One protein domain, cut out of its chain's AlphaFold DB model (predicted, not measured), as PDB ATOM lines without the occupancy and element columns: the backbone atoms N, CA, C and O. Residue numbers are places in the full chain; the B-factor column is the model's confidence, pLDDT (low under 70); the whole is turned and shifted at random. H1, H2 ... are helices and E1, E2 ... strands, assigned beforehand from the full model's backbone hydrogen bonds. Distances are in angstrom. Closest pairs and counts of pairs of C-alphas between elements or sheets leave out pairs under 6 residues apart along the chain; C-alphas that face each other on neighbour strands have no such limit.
ATOM      1  N   GLN A  50     -47.115 -24.512 -58.808       85.00
ATOM      2  CA  GLN A  50     -47.408 -24.417 -57.384       85.00
ATOM      3  C   GLN A  50     -46.252 -23.744 -56.638       85.00
ATOM      4  O   GLN A  50     -46.481 -22.795 -55.890       85.00
ATOM      5  N   ASP A  51     -45.019 -24.179 -56.904       86.38
ATOM      6  CA  ASP A  51     -43.812 -23.601 -56.310       86.38
ATOM      7  C   ASP A  51     -43.703 -22.103 -56.639       86.38
ATOM      8  O   ASP A  51     -43.474 -21.292 -55.744       86.38
ATOM      9  N   PHE A  52     -43.978 -21.711 -57.888       85.38
ATOM     10  CA  PHE A  52     -43.948 -20.311 -58.319       85.38
ATOM     11  C   PHE A  52     -44.998 -19.448 -57.616       85.38
ATOM     12  O   PHE A  52     -44.713 -18.312 -57.221       85.38
ATOM     13  N   ALA A  53     -46.216 -19.968 -57.440       85.69
ATOM     14  CA  ALA A  53     -47.277 -19.256 -56.734       85.69
ATOM     15  C   ALA A  53     -46.902 -19.009 -55.264       85.69
ATOM     16  O   ALA A  53     -47.032 -17.881 -54.775       85.69
ATOM     17  N   VAL A  54     -46.382 -20.038 -54.589       87.19
ATOM     18  CA  VAL A  54     -45.963 -19.945 -53.185       87.19
ATOM     19  C   VAL A  54     -44.728 -19.060 -53.039       87.19
ATOM     20  O   VAL A  54     -44.696 -18.212 -52.154       87.19
ATOM     21  N   TRP A  55     -43.756 -19.152 -53.944       85.75
ATOM     22  CA  TRP A  55     -42.581 -18.281 -53.960       85.75
ATOM     23  C   TRP A  55     -42.942 -16.804 -54.172       85.75
ATOM     24  O   TRP A  55     -42.427 -15.911 -53.493       85.75
ATOM     25  N   LYS A  56     -43.878 -16.512 -55.085       85.44
ATOM     26  CA  LYS A  56     -44.368 -15.142 -55.300       85.44
ATOM     27  C   LYS A  56     -45.042 -14.586 -54.043       85.44
ATOM     28  O   LYS A  56     -44.821 -13.420 -53.712       85.44
ATOM     29  N   LYS A  57     -45.839 -15.410 -53.356       85.25
ATOM     30  CA  LYS A  57     -46.445 -15.080 -52.058       85.25
ATOM     31  C   LYS A  57     -45.366 -14.861 -50.993       85.25
ATOM     32  O   LYS A  57     -45.376 -13.823 -50.351       85.25
ATOM     33  N   ALA A  58     -44.364 -15.732 -50.918       83.56
ATOM     34  CA  ALA A  58     -43.264 -15.631 -49.967       83.56
ATOM     35  C   ALA A  58     -42.511 -14.303 -50.040       83.56
ATOM     36  O   ALA A  58     -42.308 -13.633 -49.029       83.56
ATOM     37  N   LYS A  59     -42.161 -13.866 -51.253       81.88
ATOM     38  CA  LYS A  59     -41.519 -12.560 -51.455       81.88
ATOM     39  C   LYS A  59     -42.413 -11.395 -51.042       81.88
ATOM     40  O   LYS A  59     -41.906 -10.387 -50.556       81.88
ATOM     41  N   LYS A  60     -43.726 -11.519 -51.252       83.81
ATOM     42  CA  LYS A  60     -44.700 -10.522 -50.804       83.81
ATOM     43  C   LYS A  60     -44.753 -10.475 -49.273       83.81
ATOM     44  O   LYS A  60     -44.611  -9.388 -48.729       83.81
ATOM     45  N   ASP A  61     -44.856 -11.622 -48.607       81.50
ATOM     46  CA  ASP A  61     -44.910 -11.717 -47.140       81.50
ATOM     47  C   ASP A  61     -43.636 -11.145 -46.494       81.50
ATOM     48  O   ASP A  61     -43.698 -10.387 -45.530       81.50
ATOM     49  N   ILE A  62     -42.464 -11.454 -47.059       78.88
ATOM     50  CA  ILE A  62     -41.172 -10.926 -46.600       78.88
ATOM     51  C   ILE A  62     -41.108  -9.405 -46.767       78.88
ATOM     52  O   ILE A  62     -40.679  -8.710 -45.847       78.88
ATOM     53  N   ARG A  63     -41.565  -8.875 -47.907       81.06
ATOM     54  CA  ARG A  63     -41.643  -7.427 -48.132       81.06
ATOM     55  C   ARG A  63     -42.598  -6.754 -47.143       81.06
ATOM     56  O   ARG A  63     -42.279  -5.707 -46.595       81.06
ATOM     57  N   GLU A  64     -43.761  -7.346 -46.890       81.50
ATOM     58  CA  GLU A  64     -44.724  -6.807 -45.924       81.50
ATOM     59  C   GLU A  64     -44.169  -6.829 -44.494       81.50
ATOM     60  O   GLU A  64     -44.354  -5.867 -43.750       81.50
ATOM     61  N   LYS A  65     -43.447  -7.892 -44.118       77.00
ATOM     62  CA  LYS A  65     -42.911  -8.066 -42.763       77.00
ATOM     63  C   LYS A  65     -41.657  -7.229 -42.488       77.00
ATOM     64  O   LYS A  65     -41.493  -6.745 -41.372       77.00
ATOM     65  N   TYR A  66     -40.773  -7.067 -43.474       75.56
ATOM     66  CA  TYR A  66     -39.448  -6.456 -43.281       75.56
ATOM     67  C   TYR A  66     -39.226  -5.164 -44.078       75.56
ATOM     68  O   TYR A  66     -38.126  -4.609 -44.056       75.56
ATOM     69  N   GLY A  67     -40.254  -4.659 -44.757       76.25
ATOM     70  CA  GLY A  67     -40.194  -3.413 -45.512       76.25
ATOM     71  C   GLY A  67     -39.558  -3.584 -46.892       76.25
ATOM     72  O   GLY A  67     -39.784  -4.572 -47.587       76.25
ATOM     73  N   ASP A  68     -38.766  -2.603 -47.320       72.06
ATOM     74  CA  ASP A  68     -38.362  -2.444 -48.728       72.06
ATOM     75  C   ASP A  68     -37.251  -3.409 -49.201       72.06
ATOM     76  O   ASP A  68     -36.522  -3.154 -50.164       72.06
ATOM     77  N   VAL A  69     -37.112  -4.559 -48.540       74.25
ATOM     78  CA  VAL A  69     -36.185  -5.617 -48.948       74.25
ATOM     79  C   VAL A  69     -36.771  -6.332 -50.160       74.25
ATOM     80  O   VAL A  69     -37.628  -7.212 -50.054       74.25
ATOM     81  N   THR A  70     -36.314  -5.948 -51.349       79.12
ATOM     82  CA  THR A  70     -36.722  -6.606 -52.590       79.12
ATOM     83  C   THR A  70     -35.720  -7.682 -52.977       79.12
ATOM     84  O   THR A  70     -34.637  -7.396 -53.479       79.12
ATOM     85  N   PHE A  71     -36.126  -8.937 -52.782       79.56
ATOM     86  CA  PHE A  71     -35.416 -10.093 -53.313       79.56
ATOM     87  C   PHE A  71     -35.648 -10.207 -54.823       79.56
ATOM     88  O   PHE A  71     -36.773 -10.414 -55.294       79.56
ATOM     89  N   LEU A  72     -34.565 -10.052 -55.577       78.38
ATOM     90  CA  LEU A  72     -34.517 -10.242 -57.015       78.38
ATOM     91  C   LEU A  72     -34.288 -11.720 -57.310       78.38
ATOM     92  O   LEU A  72     -33.361 -12.338 -56.788       78.38
ATOM     93  N   HIS A  73     -35.155 -12.261 -58.156       73.38
ATOM     94  CA  HIS A  73     -34.995 -13.607 -58.677       73.38
ATOM     95  C   HIS A  73     -33.823 -13.645 -59.641       73.38
ATOM     96  O   HIS A  73     -33.746 -12.805 -60.543       73.38
ATOM     97  N   ASP A  74     -32.955 -14.633 -59.479       72.25
ATOM     98  CA  ASP A  74     -31.969 -14.950 -60.495       72.25
ATOM     99  C   ASP A  74     -32.601 -15.919 -61.497       72.25
ATOM    100  O   ASP A  74     -32.839 -17.082 -61.190       72.25
ATOM    101  N   SER A  75     -32.871 -15.447 -62.717       66.12
ATOM    102  CA  SER A  75     -33.476 -16.271 -63.774       66.12
ATOM    103  C   SER A  75     -32.606 -17.456 -64.204       66.12
ATOM    104  O   SER A  75     -33.051 -18.285 -64.993       66.12
ATOM    105  N   ARG A  76     -31.355 -17.526 -63.734       67.31
ATOM    106  CA  ARG A  76     -30.459 -18.672 -63.931       67.31
ATOM    107  C   ARG A  76     -30.761 -19.826 -62.964       67.31
ATOM    108  O   ARG A  76     -30.161 -20.889 -63.105       67.31
ATOM    109  N   GLY A  77     -31.667 -19.633 -62.003       75.50
ATOM    110  CA  GLY A  77     -32.052 -20.645 -61.024       75.50
ATOM    111  C   GLY A  77     -30.861 -21.111 -60.188       75.50
ATOM    112  O   GLY A  77     -30.056 -20.302 -59.727       75.50
ATOM    113  N   LEU A  78     -30.734 -22.428 -60.010       83.69
ATOM    114  CA  LEU A  78     -29.666 -23.033 -59.207       83.69
ATOM    115  C   LEU A  78     -28.371 -23.312 -59.985       83.69
ATOM    116  O   LEU A  78     -27.352 -23.623 -59.365       83.69
ATOM    117  N   GLU A  79     -28.379 -23.176 -61.317       81.06
ATOM    118  CA  GLU A  79     -27.205 -23.415 -62.174       81.06
ATOM    119  C   GLU A  79     -25.937 -22.695 -61.698       81.06
ATOM    120  O   GLU A  79     -24.886 -23.344 -61.633       81.06
ATOM    121  N   PRO A  80     -25.984 -21.404 -61.299       83.81
ATOM    122  CA  PRO A  80     -24.790 -20.692 -60.864       83.81
ATOM    123  C   PRO A  80     -24.115 -21.324 -59.653       83.81
ATOM    124  O   PRO A  80     -22.934 -21.073 -59.453       83.81
ATOM    125  N   PHE A  81     -24.815 -22.144 -58.866       85.12
ATOM    126  CA  PHE A  81     -24.308 -22.709 -57.615       85.12
ATOM    127  C   PHE A  81     -23.969 -24.198 -57.704       85.12
ATOM    128  O   PHE A  81     -23.544 -24.776 -56.710       85.12
ATOM    129  N   LYS A  82     -24.081 -24.824 -58.886       84.81
ATOM    130  CA  LYS A  82     -23.702 -26.238 -59.082       84.81
ATOM    131  C   LYS A  82     -22.233 -26.539 -58.786       84.81
ATOM    132  O   LYS A  82     -21.881 -27.689 -58.554       84.81
ATOM    133  N   HIS A  83     -21.380 -25.518 -58.821       85.38
ATOM    134  CA  HIS A  83     -19.968 -25.630 -58.466       85.38
ATOM    135  C   HIS A  83     -19.735 -25.752 -56.951       85.38
ATOM    136  O   HIS A  83     -18.634 -26.113 -56.545       85.38
ATOM    137  N   ILE A  84     -20.738 -25.433 -56.125       87.88
ATOM    138  CA  ILE A  84     -20.651 -25.531 -54.670       87.88
ATOM    139  C   ILE A  84     -21.064 -26.946 -54.271       87.88
ATOM    140  O   ILE A  84     -22.237 -27.322 -54.349       87.88
ATOM    141  N   GLU A  85     -20.081 -27.735 -53.853       87.38
ATOM    142  CA  GLU A  85     -20.301 -29.116 -53.444       87.38
ATOM    143  C   GLU A  85     -21.262 -29.184 -52.250       87.38
ATOM    144  O   GLU A  85     -21.135 -28.429 -51.280       87.38
ATOM    145  N   ASN A  86     -22.245 -30.084 -52.348       86.75
ATOM    146  CA  ASN A  86     -23.255 -30.336 -51.321       86.75
ATOM    147  C   ASN A  86     -23.977 -29.066 -50.839       86.75
ATOM    148  O   ASN A  86     -24.417 -29.006 -49.695       86.75
ATOM    149  N   LEU A  87     -24.134 -28.052 -51.703       87.69
ATOM    150  CA  LEU A  87     -24.780 -26.781 -51.353       87.69
ATOM    151  C   LEU A  87     -26.109 -26.981 -50.621       87.69
ATOM    152  O   LEU A  87     -26.362 -26.321 -49.622       87.69
ATOM    153  N   GLN A  88     -26.956 -27.886 -51.117       87.00
ATOM    154  CA  GLN A  88     -28.265 -28.132 -50.517       87.00
ATOM    155  C   GLN A  88     -28.143 -28.672 -49.090       87.00
ATOM    156  O   GLN A  88     -28.782 -28.143 -48.188       87.00
ATOM    157  N   GLU A  89     -27.302 -29.685 -48.880       85.50
ATOM    158  CA  GLU A  89     -27.057 -30.262 -47.557       85.50
ATOM    159  C   GLU A  89     -26.440 -29.226 -46.620       85.50
ATOM    160  O   GLU A  89     -26.906 -29.057 -45.504       85.50
ATOM    161  N   ARG A  90     -25.465 -28.449 -47.092       85.94
ATOM    162  CA  ARG A  90     -24.803 -27.416 -46.290       85.94
ATOM    163  C   ARG A  90     -25.744 -26.280 -45.913       85.94
ATOM    164  O   ARG A  90     -25.721 -25.834 -44.775       85.94
ATOM    165  N   LEU A  91     -26.591 -25.827 -46.835       84.69
ATOM    166  CA  LEU A  91     -27.624 -24.837 -46.527       84.69
ATOM    167  C   LEU A  91     -28.689 -25.400 -45.583       84.69
ATOM    168  O   LEU A  91     -29.234 -24.645 -44.782       84.69
ATOM    169  N   LEU A  92     -28.984 -26.698 -45.667       81.00
ATOM    170  CA  LEU A  92     -29.899 -27.364 -44.749       81.00
ATOM    171  C   LEU A  92     -29.276 -27.526 -43.355       81.00
ATOM    172  O   LEU A  92     -29.944 -27.250 -42.372       81.00
ATOM    173  N   VAL A  93     -27.995 -27.875 -43.253       79.75
ATOM    174  CA  VAL A  93     -27.253 -27.924 -41.984       79.75
ATOM    175  C   VAL A  93     -27.158 -26.531 -41.365       79.75
ATOM    176  O   VAL A  93     -27.441 -26.365 -40.185       79.75
ATOM    177  N   LEU A  94     -26.865 -25.502 -42.165       75.44
ATOM    178  CA  LEU A  94     -26.942 -24.106 -41.719       75.44
ATOM    179  C   LEU A  94     -28.356 -23.733 -41.254       75.44
ATOM    180  O   LEU A  94     -28.521 -22.937 -40.331       75.44
ATOM    181  N   ALA A  95     -29.378 -24.321 -41.881       71.75
ATOM    182  CA  ALA A  95     -30.760 -24.159 -41.471       71.75
ATOM    183  C   ALA A  95     -31.090 -24.908 -40.157       71.75
ATOM    184  O   ALA A  95     -31.874 -24.413 -39.352       71.75
ATOM    185  N   GLU A  96     -30.514 -26.082 -39.908       72.75
ATOM    186  CA  GLU A  96     -30.892 -26.962 -38.792       72.75
ATOM    187  C   GLU A  96     -29.992 -26.796 -37.549       72.75
ATOM    188  O   GLU A  96     -30.506 -26.692 -36.436       72.75
ATOM    189  N   GLU A  97     -28.668 -26.725 -37.706       63.94
ATOM    190  CA  GLU A  97     -27.710 -26.976 -36.615       63.94
ATOM    191  C   GLU A  97     -27.055 -25.722 -36.017       63.94
ATOM    192  O   GLU A  97     -26.840 -25.662 -34.806       63.94
ATOM    193  N   GLU A  98     -26.749 -24.688 -36.809       54.56
ATOM    194  CA  GLU A  98     -25.949 -23.556 -36.302       54.56
ATOM    195  C   GLU A  98     -26.739 -22.554 -35.438       54.56
ATOM    196  O   GLU A  98     -26.202 -21.527 -35.024       54.56
ATOM    197  N   GLY A  99     -28.033 -22.786 -35.171       43.75
ATOM    198  CA  GLY A  99     -28.891 -21.822 -34.457       43.75
ATOM    199  C   GLY A  99     -28.980 -20.442 -35.140       43.75
ATOM    200  O   GLY A  99     -29.598 -19.517 -34.611       43.75
ATOM    201  N   GLY A 100     -28.373 -20.310 -36.326       41.88
ATOM    202  CA  GLY A 100     -28.253 -19.104 -37.133       41.88
ATOM    203  C   GLY A 100     -29.529 -18.768 -37.890       41.88
ATOM    204  O   GLY A 100     -29.673 -17.644 -38.369       41.88
ATOM    205  N   LEU A 101     -30.514 -19.673 -37.906       49.72
ATOM    206  CA  LEU A 101     -31.871 -19.314 -38.287       49.72
ATOM    207  C   LEU A 101     -32.553 -18.502 -37.191       49.72
ATOM    208  O   LEU A 101     -33.493 -18.927 -36.525       49.72
ATOM    209  N   LYS A 102     -32.176 -17.233 -37.176       49.56
ATOM    210  CA  LYS A 102     -33.176 -16.232 -37.487       49.56
ATOM    211  C   LYS A 102     -33.393 -16.301 -39.003       49.56
ATOM    212  O   LYS A 102     -32.874 -15.449 -39.714       49.56
ATOM    213  N   GLY A 103     -34.138 -17.291 -39.531       50.84
ATOM    214  CA  GLY A 103     -34.265 -17.425 -40.996       50.84
ATOM    215  C   GLY A 103     -35.551 -17.993 -41.617       50.84
ATOM    216  O   GLY A 103     -35.840 -17.659 -42.767       50.84
ATOM    217  N   ALA A 104     -36.325 -18.818 -40.905       58.44
ATOM    218  CA  ALA A 104     -37.394 -19.595 -41.529       58.44
ATOM    219  C   ALA A 104     -38.783 -18.931 -41.493       58.44
ATOM    220  O   ALA A 104     -39.200 -18.389 -40.471       58.44
ATOM    221  N   ILE A 105     -39.515 -19.002 -42.614       65.38
ATOM    222  CA  ILE A 105     -40.959 -18.707 -42.711       65.38
ATOM    223  C   ILE A 105     -41.621 -19.854 -43.464       65.38
ATOM    224  O   ILE A 105     -41.145 -20.218 -44.534       65.38
ATOM    225  N   MET A 106     -42.725 -20.391 -42.941       71.31
ATOM    226  CA  MET A 106     -43.605 -21.294 -43.687       71.31
ATOM    227  C   MET A 106     -44.659 -20.488 -44.451       71.31
ATOM    228  O   MET A 106     -45.334 -19.645 -43.864       71.31
ATOM    229  N   HIS A 107     -44.857 -20.789 -45.735       73.31
ATOM    230  CA  HIS A 107     -45.800 -20.033 -46.578       73.31
ATOM    231  C   HIS A 107     -47.130 -20.741 -46.824       73.31
ATOM    232  O   HIS A 107     -48.169 -20.087 -46.970       73.31
ATOM    233  N   GLU A 108     -47.114 -22.071 -46.889       72.38
ATOM    234  CA  GLU A 108     -48.311 -22.888 -47.056       72.38
ATOM    235  C   GLU A 108     -47.977 -24.359 -46.824       72.38
ATOM    236  O   GLU A 108     -46.842 -24.786 -47.048       72.38
ATOM    237  N   ALA A 109     -48.971 -25.146 -46.422       69.75
ATOM    238  CA  ALA A 109     -48.858 -26.590 -46.456       69.75
ATOM    239  C   ALA A 109     -50.096 -27.186 -47.128       69.75
ATOM    240  O   ALA A 109     -51.217 -26.946 -46.684       69.75
ATOM    241  N   THR A 110     -49.899 -27.959 -48.193       68.75
ATOM    242  CA  THR A 110     -50.994 -28.547 -48.985       68.75
ATOM    243  C   THR A 110     -50.879 -30.064 -49.003       68.75
ATOM    244  O   THR A 110     -49.779 -30.578 -49.201       68.75
ATOM    245  N   GLY A 111     -51.994 -30.778 -48.842       60.91
ATOM    246  CA  GLY A 111     -52.043 -32.244 -48.854       60.91
ATOM    247  C   GLY A 111     -53.034 -32.802 -47.834       60.91
ATOM    248  O   GLY A 111     -53.569 -32.057 -47.017       60.91
ATOM    249  N   SER A 112     -53.298 -34.111 -47.890       53.66
ATOM    250  CA  SER A 112     -54.065 -34.786 -46.834       53.66
ATOM    251  C   SER A 112     -53.263 -34.777 -45.524       53.66
ATOM    252  O   SER A 112     -52.038 -34.683 -45.545       53.66
ATOM    253  N   SER A 113     -53.951 -34.863 -44.385       57.47
ATOM    254  CA  SER A 113     -53.367 -34.833 -43.036       57.47
ATOM    255  C   SER A 113     -52.392 -35.981 -42.742       57.47
ATOM    256  O   SER A 113     -51.739 -35.967 -41.700       57.47
ATOM    257  N   SER A 114     -52.231 -36.952 -43.648       58.25
ATOM    258  CA  SER A 114     -51.101 -37.869 -43.569       58.25
ATOM    259  C   SER A 114     -49.812 -37.154 -43.997       58.25
ATOM    260  O   SER A 114     -49.692 -36.646 -45.112       58.25
ATOM    261  N   LEU A 115     -48.808 -37.163 -43.112       56.22
ATOM    262  CA  LEU A 115     -47.458 -36.621 -43.351       56.22
ATOM    263  C   LEU A 115     -46.875 -37.015 -44.724       56.22
ATOM    264  O   LEU A 115     -46.149 -36.238 -45.331       56.22
ATOM    265  N   ASN A 116     -47.257 -38.184 -45.247       57.75
ATOM    266  CA  ASN A 116     -46.784 -38.731 -46.518       57.75
ATOM    267  C   ASN A 116     -47.265 -38.012 -47.789       57.75
ATOM    268  O   ASN A 116     -46.752 -38.317 -48.864       57.75
ATOM    269  N   ASN A 117     -48.245 -37.108 -47.718       66.25
ATOM    270  CA  ASN A 117     -48.754 -36.410 -48.907       66.25
ATOM    271  C   ASN A 117     -48.764 -34.885 -48.764       66.25
ATOM    272  O   ASN A 117     -49.338 -34.188 -49.604       66.25
ATOM    273  N   ARG A 118     -48.139 -34.367 -47.701       75.44
ATOM    274  CA  ARG A 118     -48.065 -32.939 -47.415       75.44
ATOM    275  C   ARG A 118     -46.826 -32.337 -48.071       75.44
ATOM    276  O   ARG A 118     -45.711 -32.789 -47.831       75.44
ATOM    277  N   LYS A 119     -47.031 -31.298 -48.875       85.00
ATOM    278  CA  LYS A 119     -45.969 -30.397 -49.333       85.00
ATOM    279  C   LYS A 119     -45.939 -29.184 -48.415       85.00
ATOM    280  O   LYS A 119     -46.997 -28.616 -48.141       85.00
ATOM    281  N   MET A 120     -44.757 -28.807 -47.954       85.00
ATOM    282  CA  MET A 120     -44.508 -27.624 -47.134       85.00
ATOM    283  C   MET A 120     -43.454 -26.773 -47.822       85.00
ATOM    284  O   MET A 120     -42.449 -27.306 -48.285       85.00
ATOM    285  N   TRP A 121     -43.655 -25.462 -47.855       88.06
ATOM    286  CA  TRP A 121     -42.653 -24.534 -48.371       88.06
ATOM    287  C   TRP A 121     -42.122 -23.657 -47.264       88.06
ATOM    288  O   TRP A 121     -42.900 -23.155 -46.445       88.06
ATOM    289  N   PHE A 122     -40.814 -23.437 -47.291       85.12
ATOM    290  CA  PHE A 122     -40.157 -22.532 -46.367       85.12
ATOM    291  C   PHE A 122     -39.034 -21.754 -47.045       85.12
ATOM    292  O   PHE A 122     -38.490 -22.179 -48.062       85.12
ATOM    293  N   THR A 123     -38.696 -20.595 -46.495       84.06
ATOM    294  CA  THR A 123     -37.537 -19.804 -46.931       84.06
ATOM    295  C   THR A 123     -36.461 -19.793 -45.867       84.06
ATOM    296  O   THR A 123     -36.810 -19.753 -44.701       84.06
ATOM    297  N   THR A 124     -35.194 -19.724 -46.254       82.81
ATOM    298  CA  THR A 124     -34.048 -19.515 -45.363       82.81
ATOM    299  C   THR A 124     -33.261 -18.302 -45.841       82.81
ATOM    300  O   THR A 124     -32.995 -18.175 -47.034       82.81
ATOM    301  N   VAL A 125     -32.875 -17.415 -44.927       83.38
ATOM    302  CA  VAL A 125     -31.984 -16.288 -45.234       83.38
ATOM    303  C   VAL A 125     -30.537 -16.682 -44.972       83.38
ATOM    304  O   VAL A 125     -30.237 -17.247 -43.928       83.38
ATOM    305  N   ILE A 126     -29.660 -16.334 -45.910       84.88
ATOM    306  CA  ILE A 126     -28.208 -16.472 -45.821       84.88
ATOM    307  C   ILE A 126     -27.624 -15.063 -45.733       84.88
ATOM    308  O   ILE A 126     -27.826 -14.221 -46.623       84.88
ATOM    309  N   HIS A 127     -26.921 -14.800 -44.642       84.06
ATOM    310  CA  HIS A 127     -26.264 -13.539 -44.359       84.06
ATOM    311  C   HIS A 127     -24.918 -13.458 -45.092       84.06
ATOM    312  O   HIS A 127     -24.212 -14.459 -45.172       84.06
ATOM    313  N   PRO A 128     -24.453 -12.275 -45.540       85.69
ATOM    314  CA  PRO A 128     -23.114 -12.131 -46.126       85.69
ATOM    315  C   PRO A 128     -21.952 -12.511 -45.190       85.69
ATOM    316  O   PRO A 128     -20.815 -12.575 -45.649       85.69
ATOM    317  N   ASN A 129     -22.228 -12.739 -43.902       83.62
ATOM    318  CA  ASN A 129     -21.232 -13.131 -42.902       83.62
ATOM    319  C   ASN A 129     -21.232 -14.644 -42.642       83.62
ATOM    320  O   ASN A 129     -20.372 -15.114 -41.902       83.62
ATOM    321  N   ASP A 130     -22.180 -15.390 -43.215       82.94
ATOM    322  CA  ASP A 130     -22.227 -16.839 -43.056       82.94
ATOM    323  C   ASP A 130     -21.058 -17.472 -43.825       82.94
ATOM    324  O   ASP A 130     -20.705 -16.982 -44.905       82.94
ATOM    325  N   PRO A 131     -20.469 -18.582 -43.344       83.88
ATOM    326  CA  PRO A 131     -19.332 -19.218 -44.015       83.88
ATOM    327  C   PRO A 131     -19.586 -19.495 -45.507       83.88
ATOM    328  O   PRO A 131     -18.741 -19.205 -46.360       83.88
ATOM    329  N   ILE A 132     -20.796 -19.959 -45.839       87.56
ATOM    330  CA  ILE A 132     -21.198 -20.305 -47.209       87.56
ATOM    331  C   ILE A 132     -21.379 -19.087 -48.127       87.56
ATOM    332  O   ILE A 132     -21.332 -19.214 -49.351       87.56
ATOM    333  N   ALA A 133     -21.551 -17.885 -47.568       87.44
ATOM    334  CA  ALA A 133     -21.774 -16.670 -48.346       87.44
ATOM    335  C   ALA A 133     -20.576 -16.299 -49.229       87.44
ATOM    336  O   ALA A 133     -20.743 -15.702 -50.297       87.44
ATOM    337  N   SER A 134     -19.371 -16.652 -48.776       87.81
ATOM    338  CA  SER A 134     -18.130 -16.435 -49.519       87.81
ATOM    339  C   SER A 134     -18.097 -17.262 -50.809       87.81
ATOM    340  O   SER A 134     -17.836 -16.723 -51.884       87.81
ATOM    341  N   GLU A 135     -18.473 -18.538 -50.720       89.75
ATOM    342  CA  GLU A 135     -18.556 -19.472 -51.847       89.75
ATOM    343  C   GLU A 135     -19.691 -19.107 -52.805       89.75
ATOM    344  O   GLU A 135     -19.525 -19.157 -54.019       89.75
ATOM    345  N   MET A 136     -20.815 -18.627 -52.268       88.62
ATOM    346  CA  MET A 136     -21.922 -18.088 -53.064       88.62
ATOM    347  C   MET A 136     -21.628 -16.711 -53.678       88.62
ATOM    348  O   MET A 136     -22.469 -16.173 -54.402       88.62
ATOM    349  N   GLN A 137     -20.464 -16.120 -53.387       89.62
ATOM    350  CA  GLN A 137     -20.055 -14.800 -53.870       89.62
ATOM    351  C   GLN A 137     -21.111 -13.719 -53.579       89.62
ATOM    352  O   GLN A 137     -21.457 -12.889 -54.433       89.62
ATOM    353  N   LEU A 138     -21.642 -13.708 -52.351       85.25
ATOM    354  CA  LEU A 138     -22.706 -12.769 -51.987       85.25
ATOM    355  C   LEU A 138     -22.239 -11.307 -52.028       85.25
ATOM    356  O   LEU A 138     -23.052 -10.441 -52.340       85.25
ATOM    357  N   GLN A 139     -20.950 -11.022 -51.798       87.00
ATOM    358  CA  GLN A 139     -20.356  -9.676 -51.917       87.00
ATOM    359  C   GLN A 139     -21.145  -8.591 -51.151       87.00
ATOM    360  O   GLN A 139     -21.391  -7.503 -51.665       87.00
ATOM    361  N   GLY A 140     -21.592  -8.894 -49.928       84.50
ATOM    362  CA  GLY A 140     -22.413  -7.961 -49.143       84.50
ATOM    363  C   GLY A 140     -23.888  -7.923 -49.557       84.50
ATOM    364  O   GLY A 140     -24.560  -6.917 -49.355       84.50
ATOM    365  N   ARG A 141     -24.406  -9.002 -50.145       87.69
ATOM    366  CA  ARG A 141     -25.839  -9.216 -50.394       87.69
ATOM    367  C   ARG A 141     -26.388 -10.277 -49.448       87.69
ATOM    368  O   ARG A 141     -25.652 -11.135 -48.974       87.69
ATOM    369  N   LEU A 142     -27.690 -10.219 -49.205       87.00
ATOM    370  CA  LEU A 142     -28.451 -11.316 -48.622       87.00
ATOM    371  C   LEU A 142     -28.852 -12.288 -49.726       87.00
ATOM    372  O   LEU A 142     -29.173 -11.860 -50.841       87.00
ATOM    373  N   ALA A 143     -28.903 -13.571 -49.393       88.19
ATOM    374  CA  ALA A 143     -29.565 -14.568 -50.219       88.19
ATOM    375  C   ALA A 143     -30.768 -15.160 -49.479       88.19
ATOM    376  O   ALA A 143     -30.753 -15.316 -48.262       88.19
ATOM    377  N   LEU A 144     -31.826 -15.459 -50.221       86.94
ATOM    378  CA  LEU A 144     -33.034 -16.118 -49.748       86.94
ATOM    379  C   LEU A 144     -33.162 -17.437 -50.498       86.94
ATOM    380  O   LEU A 144     -33.483 -17.445 -51.686       86.94
ATOM    381  N   ALA A 145     -32.903 -18.534 -49.801       88.56
ATOM    382  CA  ALA A 145     -33.105 -19.879 -50.306       88.56
ATOM    383  C   ALA A 145     -34.567 -20.287 -50.100       88.56
ATOM    384  O   ALA A 145     -35.078 -20.231 -48.981       88.56
ATOM    385  N   PHE A 146     -35.253 -20.682 -51.166       88.25
ATOM    386  CA  PHE A 146     -36.631 -21.161 -51.126       88.25
ATOM    387  C   PHE A 146     -36.662 -22.679 -51.261       88.25
ATOM    388  O   PHE A 146     -36.071 -23.236 -52.183       88.25
ATOM    389  N   TRP A 147     -37.373 -23.338 -50.356       88.19
ATOM    390  CA  TRP A 147     -37.374 -24.784 -50.196       88.19
ATOM    391  C   TRP A 147     -38.775 -25.362 -50.284       88.19
ATOM    392  O   TRP A 147     -39.758 -24.737 -49.875       88.19
ATOM    393  N   ARG A 148     -38.836 -26.619 -50.721       88.88
ATOM    394  CA  ARG A 148     -39.998 -27.489 -50.574       88.88
ATOM    395  C   ARG A 148     -39.606 -28.738 -49.793       88.88
ATOM    396  O   ARG A 148     -38.659 -29.419 -50.167       88.88
ATOM    397  N   ARG A 149     -40.359 -29.070 -48.747       84.94
ATOM    398  CA  ARG A 149     -40.326 -30.375 -48.077       84.94
ATOM    399  C   ARG A 149     -41.555 -31.171 -48.489       84.94
ATOM    400  O   ARG A 149     -42.683 -30.700 -48.341       84.94
ATOM    401  N   ASP A 150     -41.337 -32.373 -48.996       85.62
ATOM    402  CA  ASP A 150     -42.387 -33.335 -49.326       85.62
ATOM    403  C   ASP A 150     -41.925 -34.769 -49.005       85.62
ATOM    404  O   ASP A 150     -40.924 -34.966 -48.317       85.62
ATOM    405  N   LYS A 151     -42.660 -35.787 -49.469       82.25
ATOM    406  CA  LYS A 151     -42.344 -37.205 -49.218       82.25
ATOM    407  C   LYS A 151     -40.983 -37.660 -49.756       82.25
ATOM    408  O   LYS A 151     -40.487 -38.695 -49.323       82.25
ATOM    409  N   VAL A 152     -40.437 -36.958 -50.748       82.88
ATOM    410  CA  VAL A 152     -39.138 -37.266 -51.361       82.88
ATOM    411  C   VAL A 152     -38.006 -36.694 -50.510       82.88
ATOM    412  O   VAL A 152     -36.913 -37.250 -50.492       82.88
ATOM    413  N   GLY A 153     -38.278 -35.620 -49.767       82.75
ATOM    414  CA  GLY A 153     -37.326 -34.957 -48.886       82.75
ATOM    415  C   GLY A 153     -37.375 -33.441 -49.031       82.75
ATOM    416  O   GLY A 153     -38.405 -32.863 -49.386       82.75
ATOM    417  N   ASN A 154     -36.246 -32.795 -48.739       84.69
ATOM    418  CA  ASN A 154     -36.054 -31.359 -48.925       84.69
ATOM    419  C   ASN A 154     -35.518 -31.092 -50.331       84.69
ATOM    420  O   ASN A 154     -34.511 -31.664 -50.729       84.69
ATOM    421  N   THR A 155     -36.175 -30.207 -51.068       87.75
ATOM    422  CA  THR A 155     -35.754 -29.749 -52.392       87.75
ATOM    423  C   THR A 155     -35.501 -28.250 -52.328       87.75
ATOM    424  O   THR A 155     -36.404 -27.493 -51.964       87.75
ATOM    425  N   LEU A 156     -34.290 -27.816 -52.678       88.75
ATOM    426  CA  LEU A 156     -34.008 -26.405 -52.929       88.75
ATOM    427  C   LEU A 156     -34.638 -26.025 -54.269       88.75
ATOM    428  O   LEU A 156     -34.400 -26.694 -55.270       88.75
ATOM    429  N   ILE A 157     -35.451 -24.977 -54.273       88.19
ATOM    430  CA  ILE A 157     -36.241 -24.553 -55.431       88.19
ATOM    431  C   ILE A 157     -35.636 -23.309 -56.082       88.19
ATOM    432  O   ILE A 157     -35.571 -23.224 -57.303       88.19
ATOM    433  N   ASP A 158     -35.211 -22.331 -55.280       89.56
ATOM    434  CA  ASP A 158     -34.661 -21.069 -55.783       89.56
ATOM    435  C   ASP A 158     -33.703 -20.429 -54.780       89.56
ATOM    436  O   ASP A 158     -33.804 -20.660 -53.572       89.56
ATOM    437  N   ILE A 159     -32.812 -19.580 -55.289       89.31
ATOM    438  CA  ILE A 159     -32.021 -18.646 -54.494       89.31
ATOM    439  C   ILE A 159     -32.217 -17.251 -55.088       89.31
ATOM    440  O   ILE A 159     -31.815 -16.967 -56.214       89.31
ATOM    441  N   SER A 160     -32.822 -16.361 -54.307       88.81
ATOM    442  CA  SER A 160     -33.012 -14.955 -54.671       88.81
ATOM    443  C   SER A 160     -32.075 -14.048 -53.869       88.81
ATOM    444  O   SER A 160     -31.699 -14.384 -52.750       88.81
ATOM    445  N   PHE A 161     -31.732 -12.868 -54.391       88.81
ATOM    446  CA  PHE A 161     -30.766 -11.960 -53.756       88.81
ATOM    447  C   PHE A 161     -31.359 -10.601 -53.411       88.81
ATOM    448  O   PHE A 161     -32.166 -10.067 -54.167       88.81
ATOM    449  N   ALA A 162     -30.897  -9.999 -52.320       86.50
ATOM    450  CA  ALA A 162     -31.227  -8.625 -51.952       86.50
ATOM    451  C   ALA A 162     -29.974  -7.872 -51.479       86.50
ATOM    452  O   ALA A 162     -29.047  -8.496 -50.957       86.50
ATOM    453  N   PRO A 163     -29.909  -6.538 -51.633       85.31
ATOM    454  CA  PRO A 163     -28.863  -5.752 -50.985       85.31
ATOM    455  C   PRO A 163     -28.923  -5.949 -49.463       85.31
ATOM    456  O   PRO A 163     -30.008  -5.986 -48.877       85.31
ATOM    457  N   TYR A 164     -27.763  -6.090 -48.821       80.75
ATOM    458  CA  TYR A 164     -27.698  -6.132 -47.364       80.75
ATOM    459  C   TYR A 164     -27.613  -4.711 -46.803       80.75
ATOM    460  O   TYR A 164     -26.747  -3.922 -47.185       80.75
ATOM    461  N   HIS A 165     -28.484  -4.407 -45.847       75.94
ATOM    462  CA  HIS A 165     -28.413  -3.194 -45.045       75.94
ATOM    463  C   HIS A 165     -28.290  -3.605 -43.579       75.94
ATOM    464  O   HIS A 165     -29.119  -4.364 -43.089       75.94
ATOM    465  N   GLN A 166     -27.293  -3.082 -42.860       66.88
ATOM    466  CA  GLN A 166     -27.016  -3.460 -41.460       66.88
ATOM    467  C   GLN A 166     -28.194  -3.218 -40.498       66.88
ATOM    468  O   GLN A 166     -28.248  -3.806 -39.423       66.88
ATOM    469  N   HIS A 167     -29.147  -2.361 -40.877       58.78
ATOM    470  CA  HIS A 167     -30.359  -2.081 -40.102       58.78
ATOM    471  C   HIS A 167     -31.495  -3.086 -40.340       58.78
ATOM    472  O   HIS A 167     -32.486  -3.072 -39.613       58.78
ATOM    473  N   VAL A 168     -31.371  -3.961 -41.342       61.28
ATOM    474  CA  VAL A 168     -32.371  -4.981 -41.662       61.28
ATOM    475  C   VAL A 168     -32.059  -6.225 -40.838       61.28
ATOM    476  O   VAL A 168     -31.340  -7.126 -41.262       61.28
ATOM    477  N   ASN A 169     -32.605  -6.263 -39.625       59.53
ATOM    478  CA  ASN A 169     -32.630  -7.475 -38.819       59.53
ATOM    479  C   ASN A 169     -33.852  -8.299 -39.238       59.53
ATOM    480  O   ASN A 169     -34.978  -8.014 -38.820       59.53
ATOM    481  N   LEU A 170     -33.642  -9.292 -40.102       66.31
ATOM    482  CA  LEU A 170     -34.695 -10.223 -40.497       66.31
ATOM    483  C   LEU A 170     -34.971 -11.165 -39.317       66.31
ATOM    484  O   LEU A 170     -34.380 -12.232 -39.186       66.31
ATOM    485  N   GLY A 171     -35.835 -10.719 -38.401       54.31
ATOM    486  CA  GLY A 171     -36.294 -11.487 -37.246       54.31
ATOM    487  C   GLY A 171     -37.130 -12.684 -37.687       54.31
ATOM    488  O   GLY A 171     -38.340 -12.579 -37.893       54.31
ATOM    489  N   LEU A 172     -36.470 -13.816 -37.857       62.28
ATOM    490  CA  LEU A 172     -37.038 -15.039 -38.402       62.28
ATOM    491  C   LEU A 172     -36.896 -16.174 -37.363       62.28
ATOM    492  O   LEU A 172     -36.194 -16.016 -36.365       62.28
ATOM    493  N   GLU A 173     -37.604 -17.286 -37.550       63.44
ATOM    494  CA  GLU A 173     -37.660 -18.384 -36.572       63.44
ATOM    495  C   GLU A 173     -36.702 -19.526 -36.948       63.44
ATOM    496  O   GLU A 173     -36.238 -19.596 -38.092       63.44
ATOM    497  N   SER A 174     -36.407 -20.423 -35.997       67.19
ATOM    498  CA  SER A 174     -35.647 -21.642 -36.286       67.19
ATOM    499  C   SER A 174     -36.464 -22.591 -37.161       67.19
ATOM    500  O   SER A 174     -37.691 -22.656 -37.035       67.19
ATOM    501  N   LEU A 175     -35.799 -23.353 -38.035       70.25
ATOM    502  CA  LEU A 175     -36.485 -24.293 -38.926       70.25
ATOM    503  C   LEU A 175     -37.287 -25.326 -38.124       70.25
ATOM    504  O   LEU A 175     -38.437 -25.591 -38.460       70.25
ATOM    505  N   ASP A 176     -36.737 -25.828 -37.019       72.12
ATOM    506  CA  ASP A 176     -37.443 -26.751 -36.126       72.12
ATOM    507  C   ASP A 176     -38.720 -26.153 -35.532       72.12
ATOM    508  O   ASP A 176     -39.744 -26.833 -35.512       72.12
ATOM    509  N   SER A 177     -38.701 -24.885 -35.099       70.75
ATOM    510  CA  SER A 177     -39.910 -24.197 -34.618       70.75
ATOM    511  C   SER A 177     -40.951 -24.111 -35.729       70.75
ATOM    512  O   SER A 177     -42.107 -24.497 -35.544       70.75
ATOM    513  N   VAL A 178     -40.533 -23.675 -36.918       69.94
ATOM    514  CA  VAL A 178     -41.420 -23.530 -38.078       69.94
ATOM    515  C   VAL A 178     -42.043 -24.869 -38.475       69.94
ATOM    516  O   VAL A 178     -43.233 -24.927 -38.777       69.94
ATOM    517  N   LEU A 179     -41.275 -25.957 -38.427       71.69
ATOM    518  CA  LEU A 179     -41.755 -27.302 -38.742       71.69
ATOM    519  C   LEU A 179     -42.578 -27.935 -37.609       71.69
ATOM    520  O   LEU A 179     -43.443 -28.770 -37.880       71.69
ATOM    521  N   ALA A 180     -42.337 -27.567 -36.349       72.19
ATOM    522  CA  ALA A 180     -43.078 -28.082 -35.198       72.19
ATOM    523  C   ALA A 180     -44.539 -27.614 -35.180       72.19
ATOM    524  O   ALA A 180     -45.406 -28.402 -34.819       72.19
ATOM    525  N   HIS A 181     -44.836 -26.399 -35.661       66.06
ATOM    526  CA  HIS A 181     -46.209 -25.876 -35.810       66.06
ATOM    527  C   HIS A 181     -47.087 -26.679 -36.788       66.06
ATOM    528  O   HIS A 181     -48.264 -26.376 -36.985       66.06
ATOM    529  N   VAL A 182     -46.498 -27.671 -37.449       59.69
ATOM    530  CA  VAL A 182     -47.079 -28.394 -38.571       59.69
ATOM    531  C   VAL A 182     -47.306 -29.875 -38.244       59.69
ATOM    532  O   VAL A 182     -48.078 -30.523 -38.957       59.69
TER     533      VAL A 182
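Overview. This is residues 50 to 182 of the 183 residues of an uncharacterized protein of Ustilago trichophora (UniProt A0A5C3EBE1). A twisted sheet of four antiparallel strands is sandwiched between helices: the long H1 slants over one face, and H2 and the short H4 cover the other. The long link from H1 to H2 passes the E4 edge. The printed part has 133 residues with named elements in the order H1 H2 E1 E2 H3 E3 E4 H4; the sheet runs E1 E2 E3 E4. The class is mixed, helices and strands, in three layers, helices on both faces of a sheet. It is compact, radius of gyration of the C-alphas 14.2 A, spanning 42 by 33 by 30 A.

Arrangement. H1, residues 50 to 66, lies over E2, residues 119 to 126, and E3, residues 141 to 150, slantwise at 46 degrees to E2 on the local plane, its height over the sheet 7.3 A. H2, residues 87 to 96, on the opposite face, lies over E3. E1, residues 105 to 110, and E2 form a hairpin, with N 107 and O 121 3.2 A apart. N 124 of E2 and O 145 of antiparallel E3 are 2.8 A apart. H3, residues 131 to 135, only grazes the sheet with residues 132 to 133. E3 and E4, residues 153 to 163, form a hairpin, with N 144 and O 160 2.8 A apart. H4, residues 175 to 180, on the same face as H2, only just touches H2, with 3 pairs of C-alphas within 8 A, Glu 96 and Leu 175 closest at 6.2 A. Every O i to N i+4 pair is within hydrogen-bond range in H1, H2 and H4; H3 has 0 of 1, and 1 of 2 O i to N i+3 pairs.

Along the chain. H1, 24.2 A long, begins at C-alpha 50 (-47.408, -24.417, -57.384). E3 measures 29.3 A and E4 30.5 A. H4 ends at C-alpha 180 (-43.078, -28.082, -35.198).

Size, cuts and confidence. The printed part has no cut. H1 to H2 and E4 to H4 are long links. Low confidence, under 70, includes residues 97 to 105 and 109 to 117.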